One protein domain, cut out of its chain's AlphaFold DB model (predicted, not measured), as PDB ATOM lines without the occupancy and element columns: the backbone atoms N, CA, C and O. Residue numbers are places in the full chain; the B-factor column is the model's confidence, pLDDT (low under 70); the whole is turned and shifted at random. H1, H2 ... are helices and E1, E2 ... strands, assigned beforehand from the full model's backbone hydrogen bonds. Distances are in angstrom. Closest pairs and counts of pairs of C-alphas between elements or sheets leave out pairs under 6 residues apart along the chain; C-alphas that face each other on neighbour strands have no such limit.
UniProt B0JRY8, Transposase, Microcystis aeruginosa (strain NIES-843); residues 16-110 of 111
ATOM      1  N   GLN A  16     309.389 334.259 424.740       95.44
ATOM      2  CA  GLN A  16     308.338 333.609 423.957       95.44
ATOM      3  C   GLN A  16     308.900 332.477 423.090       95.44
ATOM      4  O   GLN A  16     308.305 331.400 423.030       95.44
ATOM      5  N   SER A  17     310.064 332.686 422.473       94.81
ATOM      6  CA  SER A  17     310.778 331.630 421.750       94.81
ATOM      7  C   SER A  17     311.210 330.499 422.687       94.81
ATOM      8  O   SER A  17     310.995 329.332 422.367       94.81
ATOM      9  N   ALA A  18     311.714 330.814 423.883       94.69
ATOM     10  CA  ALA A  18     312.067 329.804 424.881       94.69
ATOM     11  C   ALA A  18     310.850 328.974 425.335       94.69
ATOM     12  O   ALA A  18     310.943 327.750 425.423       94.69
ATOM     13  N   LYS A  19     309.686 329.605 425.561       95.56
ATOM     14  CA  LYS A  19     308.431 328.896 425.885       95.56
ATOM     15  C   LYS A  19     308.032 327.912 424.793       95.56
ATOM     16  O   LYS A  19     307.675 326.778 425.100       95.56
ATOM     17  N   LYS A  20     308.095 328.343 423.532       96.00
ATOM     18  CA  LYS A  20     307.791 327.491 422.377       96.00
ATOM     19  C   LYS A  20     308.771 326.318 422.295       96.00
ATOM     20  O   LYS A  20     308.319 325.188 422.184       96.00
ATOM     21  N   LEU A  21     310.075 326.564 422.456       94.69
ATOM     22  CA  LEU A  21     311.095 325.511 422.489       94.69
ATOM     23  C   LEU A  21     310.808 324.475 423.584       94.69
ATOM     24  O   LEU A  21     310.827 323.277 423.315       94.69
ATOM     25  N   TRP A  22     310.508 324.933 424.803       95.00
ATOM     26  CA  TRP A  22     310.176 324.045 425.914       95.00
ATOM     27  C   TRP A  22     308.914 323.234 425.627       95.00
ATOM     28  O   TRP A  22     308.913 322.026 425.835       95.00
ATOM     29  N   ALA A  23     307.857 323.867 425.108       94.81
ATOM     30  CA  ALA A  23     306.595 323.207 424.776       94.81
ATOM     31  C   ALA A  23     306.739 322.127 423.691       94.81
ATOM     32  O   ALA A  23     306.027 321.126 423.747       94.81
ATOM     33  N   SER A  24     307.676 322.303 422.754       95.00
ATOM     34  CA  SER A  24     307.984 321.330 421.700       95.00
ATOM     35  C   SER A  24     308.638 320.046 422.216       95.00
ATOM     36  O   SER A  24     308.678 319.053 421.491       95.00
ATOM     37  N   LEU A  25     309.160 320.029 423.448       94.50
ATOM     38  CA  LEU A  25     309.699 318.805 424.038       94.50
ATOM     39  C   LEU A  25     308.574 317.787 424.299       94.50
ATOM     40  O   LEU A  25     307.506 318.161 424.813       94.50
ATOM     41  N   PRO A  26     308.819 316.485 424.043       95.12
ATOM     42  CA  PRO A  26     307.887 315.435 424.430       95.12
ATOM     43  C   PRO A  26     307.527 315.524 425.918       95.12
ATOM     44  O   PRO A  26     308.359 315.891 426.756       95.12
ATOM     45  N   GLY A  27     306.281 315.174 426.251       94.88
ATOM     46  CA  GLY A  27     305.727 315.337 427.600       94.88
ATOM     47  C   GLY A  27     306.595 314.715 428.697       94.88
ATOM     48  O   GLY A  27     306.807 315.346 429.728       94.88
ATOM     49  N   VAL A  28     307.181 313.544 428.434       94.50
ATOM     50  CA  VAL A  28     308.076 312.843 429.370       94.50
ATOM     51  C   VAL A  28     309.296 313.683 429.770       94.50
ATOM     52  O   VAL A  28     309.596 313.814 430.955       94.50
ATOM     53  N   TYR A  29     309.953 314.357 428.820       94.38
ATOM     54  CA  TYR A  29     311.083 315.240 429.126       94.38
ATOM     55  C   TYR A  29     310.613 316.498 429.853       94.38
ATOM     56  O   TYR A  29     311.235 316.935 430.822       94.38
ATOM     57  N   ARG A  30     309.455 317.045 429.464       93.62
ATOM     58  CA  ARG A  30     308.845 318.170 430.181       93.62
ATOM     59  C   ARG A  30     308.412 317.833 431.598       93.62
ATOM     60  O   ARG A  30     308.247 318.775 432.367       93.62
ATOM     61  N   GLN A  31     308.256 316.567 431.973       92.81
ATOM     62  CA  GLN A  31     307.921 316.151 433.338       92.81
ATOM     63  C   GLN A  31     309.170 315.804 434.155       92.81
ATOM     64  O   GLN A  31     309.296 316.274 435.285       92.81
ATOM     65  N   CYS A  32     310.118 315.072 433.563       93.25
ATOM     66  CA  CYS A  32     311.172 314.397 434.324       93.25
ATOM     67  C   CYS A  32     312.591 314.918 434.059       93.25
ATOM     68  O   CYS A  32     313.475 314.686 434.879       93.25
ATOM     69  N   ALA A  33     312.846 315.615 432.946       93.12
ATOM     70  CA  ALA A  33     314.212 316.003 432.596       93.12
ATOM     71  C   ALA A  33     314.748 317.124 433.497       93.12
ATOM     72  O   ALA A  33     314.048 318.106 433.769       93.12
ATOM     73  N   VAL A  34     316.016 316.993 433.894       95.50
ATOM     74  CA  VAL A  34     316.835 318.075 434.455       95.50
ATOM     75  C   VAL A  34     317.514 318.795 433.293       95.50
ATOM     76  O   VAL A  34     318.132 318.157 432.443       95.50
ATOM     77  N   ALA A  35     317.380 320.117 433.237       95.31
ATOM     78  CA  ALA A  35     317.921 320.933 432.160       95.31
ATOM     79  C   ALA A  35     319.146 321.709 432.642       95.31
ATOM     80  O   ALA A  35     319.022 322.628 433.456       95.31
ATOM     81  N   TYR A  36     320.308 321.351 432.101       95.38
ATOM     82  CA  TYR A  36     321.535 322.125 432.238       95.38
ATOM     83  C   TYR A  36     321.579 323.184 431.143       95.38
ATOM     84  O   TYR A  36     321.458 322.861 429.959       95.38
ATOM     85  N   THR A  37     321.710 324.449 431.528       95.12
ATOM     86  CA  THR A  37     321.734 325.574 430.585       95.12
ATOM     87  C   THR A  37     322.828 326.559 430.954       95.12
ATOM     88  O   THR A  37     323.333 326.549 432.074       95.12
ATOM     89  N   ASP A  38     323.127 327.475 430.042       92.12
ATOM     90  CA  ASP A  38     323.820 328.706 430.399       92.12
ATOM     91  C   ASP A  38     322.909 329.631 431.238       92.12
ATOM     92  O   ASP A  38     321.762 329.309 431.576       92.12
ATOM     93  N   PHE A  39     323.423 330.809 431.583       93.19
ATOM     94  CA  PHE A  39     322.727 331.795 432.410       93.19
ATOM     95  C   PHE A  39     321.739 332.680 431.629       93.19
ATOM     96  O   PHE A  39     321.424 333.783 432.078       93.19
ATOM     97  N   TRP A  40     321.238 332.238 430.467       91.81
ATOM     98  CA  TRP A  40     320.311 333.043 429.671       91.81
ATOM     99  C   TRP A  40     318.994 333.310 430.421       91.81
ATOM    100  O   TRP A  40     318.282 332.386 430.824       91.81
ATOM    101  N   GLU A  41     318.627 334.589 430.563       92.19
ATOM    102  CA  GLU A  41     317.517 335.048 431.418       92.19
ATOM    103  C   GLU A  41     316.172 334.394 431.068       92.19
ATOM    104  O   GLU A  41     315.376 334.044 431.939       92.19
ATOM    105  N   SER A  42     315.933 334.147 429.777       93.50
ATOM    106  CA  SER A  42     314.678 333.536 429.323       93.50
ATOM    107  C   SER A  42     314.451 332.133 429.896       93.50
ATOM    108  O   SER A  42     313.297 331.751 430.078       93.50
ATOM    109  N   TYR A  43     315.504 331.373 430.216       93.62
ATOM    110  CA  TYR A  43     315.352 330.015 430.743       93.62
ATOM    111  C   TYR A  43     314.853 329.989 432.184       93.62
ATOM    112  O   TYR A  43     314.015 329.145 432.501       93.62
ATOM    113  N   LYS A  44     315.258 330.960 433.016       91.38
ATOM    114  CA  LYS A  44     314.888 331.038 434.443       91.38
ATOM    115  C   LYS A  44     313.377 331.023 434.676       91.38
ATOM    116  O   LYS A  44     312.900 330.512 435.680       91.38
ATOM    117  N   THR A  45     312.620 331.600 433.743       91.38
ATOM    118  CA  THR A  45     311.163 331.762 433.864       91.38
ATOM    119  C   THR A  45     310.355 330.784 433.009       91.38
ATOM    120  O   THR A  45     309.124 330.867 432.994       91.38
ATOM    121  N   VAL A  46     311.025 329.912 432.252       94.94
ATOM    122  CA  VAL A  46     310.401 328.947 431.332       94.94
ATOM    123  C   VAL A  46     310.613 327.519 431.811       94.94
ATOM    124  O   VAL A  46     309.679 326.718 431.779       94.94
ATOM    125  N   ILE A  47     311.823 327.203 432.266       95.44
ATOM    126  CA  ILE A  47     312.162 325.887 432.790       95.44
ATOM    127  C   ILE A  47     311.772 325.853 434.275       95.44
ATOM    128  O   ILE A  47     312.121 326.772 435.016       95.44
ATOM    129  N   PRO A  48     311.062 324.815 434.748       95.00
ATOM    130  CA  PRO A  48     310.689 324.711 436.156       95.00
ATOM    131  C   PRO A  48     311.907 324.749 437.085       95.00
ATOM    132  O   PRO A  48     312.848 323.976 436.903       95.00
ATOM    133  N   SER A  49     311.864 325.597 438.115       93.56
ATOM    134  CA  SER A  49     313.004 325.896 439.002       93.56
ATOM    135  C   SER A  49     313.645 324.660 439.638       93.56
ATOM    136  O   SER A  49     314.864 324.556 439.684       93.56
ATOM    137  N   LYS A  50     312.842 323.666 440.044       94.25
ATOM    138  CA  LYS A  50     313.337 322.391 440.605       94.25
ATOM    139  C   LYS A  50     314.205 321.580 439.628       94.25
ATOM    140  O   LYS A  50     314.915 320.670 440.046       94.25
ATOM    141  N   ARG A  51     314.115 321.874 438.330       93.88
ATOM    142  CA  ARG A  51     314.748 321.127 437.234       93.88
ATOM    143  C   ARG A  51     315.726 321.966 436.421       93.88
ATOM    144  O   ARG A  51     316.489 321.400 435.644       93.88
ATOM    145  N   HIS A  52     315.727 323.283 436.602       96.62
ATOM    146  CA  HIS A  52     316.658 324.187 435.943       96.62
ATOM    147  C   HIS A  52     317.990 324.226 436.696       96.62
ATOM    148  O   HIS A  52     318.037 324.551 437.880       96.62
ATOM    149  N   ARG A  53     319.078 323.880 436.006       96.56
ATOM    150  CA  ARG A  53     320.451 323.930 436.515       96.56
ATOM    151  C   ARG A  53     321.276 324.864 435.624       96.56
ATOM    152  O   ARG A  53     321.927 324.392 434.693       96.56
ATOM    153  N   PRO A  54     321.219 326.188 435.850       95.56
ATOM    154  CA  PRO A  54     322.115 327.109 435.168       95.56
ATOM    155  C   PRO A  54     323.549 326.862 435.651       95.56
ATOM    156  O   PRO A  54     323.793 326.772 436.855       95.56
ATOM    157  N   VAL A  55     324.484 326.713 434.719       96.19
ATOM    158  CA  VAL A  55     325.868 326.315 434.997       96.19
ATOM    159  C   VAL A  55     326.860 327.128 434.171       96.19
ATOM    160  O   VAL A  55     326.561 327.560 433.058       96.19
ATOM    161  N   GLY A  56     328.051 327.334 434.734       93.69
ATOM    162  CA  GLY A  56     329.175 327.943 434.035       93.69
ATOM    163  C   GLY A  56     329.943 326.946 433.171       93.69
ATOM    164  O   GLY A  56     329.755 325.724 433.250       93.69
ATOM    165  N   LYS A  57     330.824 327.492 432.330       88.69
ATOM    166  CA  LYS A  57     331.634 326.732 431.363       88.69
ATOM    167  C   LYS A  57     332.553 325.720 432.046       88.69
ATOM    168  O   LYS A  57     332.792 324.641 431.517       88.69
ATOM    169  N   GLU A  58     333.026 326.049 433.241       92.31
ATOM    170  CA  GLU A  58     333.898 325.224 434.075       92.31
ATOM    171  C   GLU A  58     333.280 323.873 434.463       92.31
ATOM    172  O   GLU A  58     334.006 322.925 434.740       92.31
ATOM    173  N   THR A  59     331.949 323.748 434.439       94.12
ATOM    174  CA  THR A  59     331.253 322.498 434.797       94.12
ATOM    175  C   THR A  59     331.272 321.445 433.687       94.12
ATOM    176  O   THR A  59     330.990 320.273 433.939       94.12
ATOM    177  N   GLY A  60     331.517 321.862 432.442       92.69
ATOM    178  CA  GLY A  60     331.481 321.011 431.254       92.69
ATOM    179  C   GLY A  60     330.106 320.444 430.867       92.69
ATOM    180  O   GLY A  60     330.007 319.715 429.881       92.69
ATOM    181  N   GLN A  61     329.031 320.773 431.589       94.19
ATOM    182  CA  GLN A  61     327.693 320.206 431.358       94.19
ATOM    183  C   GLN A  61     327.047 320.703 430.052       94.19
ATOM    184  O   GLN A  61     326.262 319.985 429.435       94.19
ATOM    185  N   THR A  62     327.397 321.910 429.592       93.88
ATOM    186  CA  THR A  62     326.936 322.481 428.312       93.88
ATOM    187  C   THR A  62     327.856 322.147 427.134       93.88
ATOM    188  O   THR A  62     327.498 322.404 425.983       93.88
ATOM    189  N   ASN A  63     328.999 321.491 427.375       93.06
ATOM    190  CA  ASN A  63     329.952 321.122 426.323       93.06
ATOM    191  C   ASN A  63     329.318 320.336 425.161       93.06
ATOM    192  O   ASN A  63     329.688 320.601 424.015       93.06
ATOM    193  N   PRO A  64     328.362 319.406 425.381       91.19
ATOM    194  CA  PRO A  64     327.734 318.688 424.276       91.19
ATOM    195  C   PRO A  64     327.030 319.612 423.273       91.19
ATOM    196  O   PRO A  64     327.238 319.471 422.066       91.19
ATOM    197  N   ILE A  65     326.242 320.587 423.745       91.25
ATOM    198  CA  ILE A  65     325.520 321.510 422.857       91.25
ATOM    199  C   ILE A  65     326.462 322.546 422.236       91.25
ATOM    200  O   ILE A  65     326.308 322.904 421.070       91.25
ATOM    201  N   GLU A  66     327.487 322.988 422.964       92.00
ATOM    202  CA  GLU A  66     328.518 323.888 422.437       92.00
ATOM    203  C   GLU A  66     329.322 323.234 421.309       92.00
ATOM    204  O   GLU A  66     329.523 323.839 420.251       92.00
ATOM    205  N   ARG A  67     329.705 321.964 421.489       92.75
ATOM    206  CA  ARG A  67     330.355 321.159 420.452       92.75
ATOM    207  C   ARG A  67     329.448 320.992 419.239       92.75
ATOM    208  O   ARG A  67     329.915 321.209 418.124       92.75
ATOM    209  N   LEU A  68     328.167 320.667 419.438       92.12
ATOM    210  CA  LEU A  68     327.200 320.542 418.342       92.12
ATOM    211  C   LEU A  68     327.041 321.863 417.576       92.12
ATOM    212  O   LEU A  68     327.077 321.866 416.348       92.12
ATOM    213  N   ASN A  69     326.960 322.995 418.278       91.62
ATOM    214  CA  ASN A  69     326.909 324.321 417.658       91.62
ATOM    215  C   ASN A  69     328.163 324.610 416.821       91.62
ATOM    216  O   ASN A  69     328.070 325.220 415.755       91.62
ATOM    217  N   ASN A  70     329.341 324.181 417.280       93.25
ATOM    218  CA  ASN A  70     330.558 324.271 416.481       93.25
ATOM    219  C   ASN A  70     330.480 323.377 415.232       93.25
ATOM    220  O   ASN A  70     330.795 323.829 414.135       93.25
ATOM    221  N   THR A  71     329.982 322.146 415.367       92.94
ATOM    222  CA  THR A  71     329.764 321.246 414.227       92.94
ATOM    223  C   THR A  71     328.792 321.838 413.206       92.94
ATOM    224  O   THR A  71     329.087 321.784 412.015       92.94
ATOM    225  N   PHE A  72     327.695 322.472 413.633       92.50
ATOM    226  CA  PHE A  72     326.784 323.178 412.725       92.50
ATOM    227  C   PHE A  72     327.514 324.243 411.905       92.50
ATOM    228  O   PHE A  72     327.382 324.257 410.684       92.50
ATOM    229  N   ARG A  73     328.325 325.099 412.542       91.19
ATOM    230  CA  ARG A  73     329.088 326.140 411.828       91.19
ATOM    231  C   ARG A  73     330.085 325.562 410.827       91.19
ATOM    232  O   ARG A  73     330.271 326.132 409.762       91.19
ATOM    233  N   GLN A  74     330.722 324.445 411.169       91.88
ATOM    234  CA  GLN A  74     331.725 323.812 410.312       91.88
ATOM    235  C   GLN A  74     331.110 323.035 409.142       91.88
ATOM    236  O   GLN A  74     331.699 322.976 408.068       91.88
ATOM    237  N   ARG A  75     329.947 322.404 409.344       93.06
ATOM    238  CA  ARG A  75     329.343 321.484 408.366       93.06
ATOM    239  C   ARG A  75     328.274 322.135 407.499       93.06
ATOM    240  O   ARG A  75     328.079 321.718 406.362       93.06
ATOM    241  N   ILE A  76     327.584 323.150 408.008       92.88
ATOM    242  CA  ILE A  76     326.520 323.832 407.275       92.88
ATOM    243  C   ILE A  76     327.128 325.063 406.604       92.88
ATOM    244  O   ILE A  76     327.123 326.156 407.163       92.88
ATOM    245  N   SER A  77     327.610 324.895 405.369       88.56
ATOM    246  CA  SER A  77     328.250 325.957 404.565       88.56
ATOM    247  C   SER A  77     327.381 327.198 404.334       88.56
ATOM    248  O   SER A  77     327.875 328.239 403.913       88.56
ATOM    249  N   ARG A  78     326.077 327.101 404.611       88.44
ATOM    250  CA  ARG A  78     325.126 328.213 404.530       88.44
ATOM    251  C   ARG A  78     325.107 329.104 405.776       88.44
ATOM    252  O   ARG A  78     324.637 330.230 405.682       88.44
ATOM    253  N   LEU A  79     325.643 328.655 406.915       87.94
ATOM    254  CA  LEU A  79     325.762 329.447 408.149       87.94
ATOM    255  C   LEU A  79     327.044 330.294 408.155       87.94
ATOM    256  O   LEU A  79     327.811 330.292 409.118       87.94
ATOM    257  N   VAL A  80     327.290 330.995 407.053       84.50
ATOM    258  CA  VAL A  80     328.463 331.850 406.842       84.50
ATOM    259  C   VAL A  80     328.054 333.318 406.798       84.50
ATOM    260  O   VAL A  80     326.871 333.646 406.723       84.50
ATOM    261  N   ARG A  81     329.044 334.215 406.856       86.19
ATOM    262  CA  ARG A  81     328.821 335.654 406.690       86.19
ATOM    263  C   ARG A  81     328.147 335.933 405.344       86.19
ATOM    264  O   ARG A  81     328.503 335.323 404.336       86.19
ATOM    265  N   GLU A  82     327.227 336.890 405.333       86.25
ATOM    266  CA  GLU A  82     326.608 337.367 404.100       86.25
ATOM    267  C   GLU A  82     327.675 337.914 403.141       86.25
ATOM    268  O   GLU A  82     328.472 338.789 403.484       86.25
ATOM    269  N   SER A  83     327.706 337.347 401.939       86.50
ATOM    270  CA  SER A  83     328.625 337.670 400.849       86.50
ATOM    271  C   SER A  83     327.872 337.597 399.516       86.50
ATOM    272  O   SER A  83     326.698 337.224 399.482       86.50
ATOM    273  N   LEU A  84     328.524 337.925 398.398       84.44
ATOM    274  CA  LEU A  84     327.881 337.923 397.074       84.44
ATOM    275  C   LEU A  84     327.287 336.559 396.674       84.44
ATOM    276  O   LEU A  84     326.270 336.519 395.986       84.44
ATOM    277  N   SER A  85     327.882 335.453 397.126       80.69
ATOM    278  CA  SER A  85     327.409 334.088 396.858       80.69
ATOM    279  C   SER A  85     326.418 333.560 397.904       80.69
ATOM    280  O   SER A  85     325.950 332.423 397.802       80.69
ATOM    281  N   PHE A  86     326.076 334.361 398.917       85.94
ATOM    282  CA  PHE A  86     325.171 333.955 399.985       85.94
ATOM    283  C   PHE A  86     323.731 333.803 399.482       85.94
ATOM    284  O   PHE A  86     323.200 334.630 398.737       85.94
ATOM    285  N   SER A  87     323.058 332.739 399.924       87.31
ATOM    286  CA  SER A  87     321.659 332.521 399.561       87.31
ATOM    287  C   SER A  87     320.765 333.540 400.261       87.31
ATOM    288  O   SER A  87     320.703 333.574 401.482       87.31
ATOM    289  N   LYS A  88     320.016 334.335 399.494       89.12
ATOM    290  CA  LYS A  88     319.073 335.324 400.048       89.12
ATOM    291  C   LYS A  88     317.739 334.715 400.504       89.12
ATOM    292  O   LYS A  88     316.929 335.402 401.112       89.12
ATOM    293  N   LYS A  89     317.492 333.436 400.199       91.94
ATOM    294  CA  LYS A  89     316.255 332.734 400.572       91.94
ATOM    295  C   LYS A  89     316.401 332.118 401.956       91.94
ATOM    296  O   LYS A  89     317.228 331.227 402.160       91.94
ATOM    297  N   MET A  90     315.579 332.573 402.894       90.69
ATOM    298  CA  MET A  90     315.602 332.124 404.285       90.69
ATOM    299  C   MET A  90     315.259 330.634 404.419       90.69
ATOM    300  O   MET A  90     315.806 329.930 405.268       90.69
ATOM    301  N   GLU A  91     314.396 330.130 403.545       93.75
ATOM    302  CA  GLU A  91     313.941 328.741 403.501       93.75
ATOM    303  C   GLU A  91     315.116 327.788 403.270       93.75
ATOM    304  O   GLU A  91     315.176 326.726 403.881       93.75
ATOM    305  N   ASN A  92     316.099 328.196 402.462       92.25
ATOM    306  CA  ASN A  92     317.291 327.392 402.201       92.25
ATOM    307  C   ASN A  92     318.184 327.262 403.439       92.25
ATOM    308  O   ASN A  92     318.787 326.213 403.657       92.25
ATOM    309  N   HIS A  93     318.278 328.321 404.247       90.94
ATOM    310  CA  HIS A  93     319.040 328.300 405.498       90.94
ATOM    311  C   HIS A  93     318.377 327.394 406.524       90.94
ATOM    312  O   HIS A  93     319.028 326.533 407.111       90.94
ATOM    313  N   VAL A  94     317.063 327.544 406.688       93.06
ATOM    314  CA  VAL A  94     316.262 326.699 407.580       93.06
ATOM    315  C   VAL A  94     316.316 325.240 407.137       93.06
ATOM    316  O   VAL A  94     316.578 324.365 407.958       93.06
ATOM    317  N   GLY A  95     316.128 324.981 405.843       94.50
ATOM    318  CA  GLY A  95     316.194 323.644 405.266       94.50
ATOM    319  C   GLY A  95     317.546 322.982 405.510       94.50
ATOM    320  O   GLY A  95     317.584 321.843 405.956       94.50
ATOM    321  N   ALA A  96     318.657 323.695 405.308       94.38
ATOM    322  CA  ALA A  96     319.988 323.138 405.550       94.38
ATOM    323  C   ALA A  96     320.230 322.765 407.021       94.38
ATOM    324  O   ALA A  96     320.843 321.733 407.290       94.38
ATOM    325  N   VAL A  97     319.713 323.556 407.968       94.62
ATOM    326  CA  VAL A  97     319.758 323.205 409.395       94.62
ATOM    327  C   VAL A  97     318.942 321.941 409.670       94.62
ATOM    328  O   VAL A  97     319.441 321.034 410.332       94.62
ATOM    329  N   TRP A  98     317.724 321.836 409.136       95.56
ATOM    330  CA  TRP A  98     316.893 320.642 409.321       95.56
ATOM    331  C   TRP A  98     317.497 319.389 408.691       95.56
ATOM    332  O   TRP A  98     317.559 318.359 409.359       95.56
ATOM    333  N   TYR A  99     317.998 319.477 407.456       95.81
ATOM    334  CA  TYR A  99     318.694 318.369 406.800       95.81
ATOM    335  C   TYR A  99     319.862 317.872 407.649       95.81
ATOM    336  O   TYR A  99     319.960 316.674 407.895       95.81
ATOM    337  N   PHE A 100     320.690 318.788 408.163       94.94
ATOM    338  CA  PHE A 100     321.794 318.419 409.043       94.94
ATOM    339  C   PHE A 100     321.307 317.702 410.308       94.94
ATOM    340  O   PHE A 100     321.880 316.695 410.701       94.94
ATOM    341  N   ILE A 101     320.259 318.207 410.965       94.50
ATOM    342  CA  ILE A 101     319.729 317.607 412.198       94.50
ATOM    343  C   ILE A 101     319.236 316.177 411.955       94.50
ATOM    344  O   ILE A 101     319.506 315.289 412.766       94.50
ATOM    345  N   HIS A 102     318.507 315.956 410.860       94.19
ATOM    346  CA  HIS A 102     318.008 314.631 410.503       94.19
ATOM    347  C   HIS A 102     319.152 313.666 410.194       94.19
ATOM    348  O   HIS A 102     319.158 312.562 410.733       94.19
ATOM    349  N   ASP A 103     320.131 314.103 409.402       94.12
ATOM    350  CA  ASP A 103     321.326 313.326 409.073       94.12
ATOM    351  C   ASP A 103     322.146 312.977 410.325       94.12
ATOM    352  O   ASP A 103     322.416 311.807 410.593       94.12
ATOM    353  N   TYR A 104     322.429 313.969 411.175       92.75
ATOM    354  CA  TYR A 104     323.135 313.793 412.445       92.75
ATOM    355  C   TYR A 104     322.454 312.755 413.342       92.75
ATOM    356  O   TYR A 104     323.097 311.830 413.835       92.75
ATOM    357  N   ASN A 105     321.138 312.871 413.529       93.19
ATOM    358  CA  ASN A 105     320.380 311.925 414.342       93.19
ATOM    359  C   ASN A 105     320.301 310.524 413.711       93.19
ATOM    360  O   ASN A 105     320.224 309.547 414.452       93.19
ATOM    361  N   ALA A 106     320.294 310.415 412.379       93.06
ATOM    362  CA  ALA A 106     320.302 309.135 411.676       93.06
ATOM    363  C   ALA A 106     321.662 308.434 411.784       93.06
ATOM    364  O   ALA A 106     321.701 307.217 411.938       93.06
ATOM    365  N   HIS A 107     322.760 309.190 411.747       90.69
ATOM    366  CA  HIS A 107     324.099 308.667 412.008       90.69
ATOM    367  C   HIS A 107     324.227 308.133 413.437       90.69
ATOM    368  O   HIS A 107     324.648 306.998 413.608       90.69
ATOM    369  N   LEU A 108     323.747 308.877 414.438       88.75
ATOM    370  CA  LEU A 108     323.755 308.418 415.835       88.75
ATOM    371  C   LEU A 108     322.917 307.163 416.104       88.75
ATOM    372  O   LEU A 108     323.116 306.523 417.125       88.75
ATOM    373  N   ALA A 109     321.932 306.852 415.260       85.19
ATOM    374  CA  ALA A 109     321.088 305.671 415.435       85.19
ATOM    375  C   ALA A 109     321.717 304.382 414.876       85.19
ATOM    376  O   ALA A 109     321.150 303.310 415.066       85.19
ATOM    377  N   LYS A 110     322.822 304.500 414.130       81.00
ATOM    378  CA  LYS A 110     323.546 303.374 413.522       81.00
ATOM    379  C   LYS A 110     324.729 302.898 414.372       81.00
ATOM    380  O   LYS A 110     325.225 301.807 414.107       81.00
TER     381      LYS A 110
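This is residues 16 to 110 of the 111 residues of the protein "Transposase" of Microcystis aeruginosa (strain NIES-843) (UniProt B0JRY8). The model is a loose, two-part shape: a small head built of the short strands E1 and E2 and the short helices H1, H2 and H3, and an arm, H4, that leads away from it to the long helix H5, set at a steep slant to H4. H4 and H5 only come near each other, and H5 is apart from the named elements of the head, while a long loop, residues 76 to 89, joins H4 to H5, with residues 80 to 85 sticking out. The printed part has 95 residues with five named helices and two named strands, in the order H1 H2 E1 H3 E2 H4 H5; the class is mostly helix and the sheet, E1 beside E2, is parallel. The whole is loose, with a radius of gyration of the C-alphas of 16.0 A and spans of 48 by 32 by 28 A.

Strand E1 is residues 35 to 37, and E2 is residues 52 to 54. Helix H3 is residues 41 to 44, H2 is residues 27 to 32, and H1 is residues 16 to 23, 10.6 A long, with C-alpha 16 at (308.338, 333.609, 423.957). H4, residues 63 to 75, is 18.0 A long and begins at C-alpha 63 (329.952, 321.122, 426.323). H5, residues 90 to 108, is 27.6 A long and ends at C-alpha 108 (323.755, 308.418, 415.835).

E1 and E2 are parallel at 23 degrees; the C-alphas of Tyr 36 and Arg 53 face each other at 4.8 A, and N 53 and O 35 are within hydrogen-bond range at 2.8 A. E1, H3 and E2 form a strand-helix-strand unit, two parallel strands with a helix between them in the chain, and its crossover is right-handed. The closest C-alphas of H3 and E2 are those of Lys 44 and His 52, 7.2 A apart. H1 and H3 are close but not clearly touching, the closest C-alphas being those of Ala 18 and Ser 42 at 6.4 A. H1 and H2 are close but not clearly touching, about perpendicular at 87 degrees, with Trp 22 and Arg 30 the closest C-alphas at 7.4 A. H4 and H5 are close but not clearly touching, at a steep tilt of 58 degrees, opposite ways, with the C-alphas of Phe 72 and Val 97 closest at 7.8 A. H1 and H4 are apart. In H1, H2, H4 and H5 every O i to N i+4 pair is within hydrogen-bond range; H3 is too short for such a pair.

The two C-alphas farthest apart, those of Lys 50 and Leu 84, are 48.5 A apart. The printed part has no cut. The link from H4 to H5, 14 residues, is long. Residues 24 to 29, of which 27 to 29 belong to H2, stand free, as do residues 80 to 85 and residues 105 to 110, of which 105 to 108 belong to H5. The mean pLDDT of the printed part is 92.4, and no printed residue is under 70.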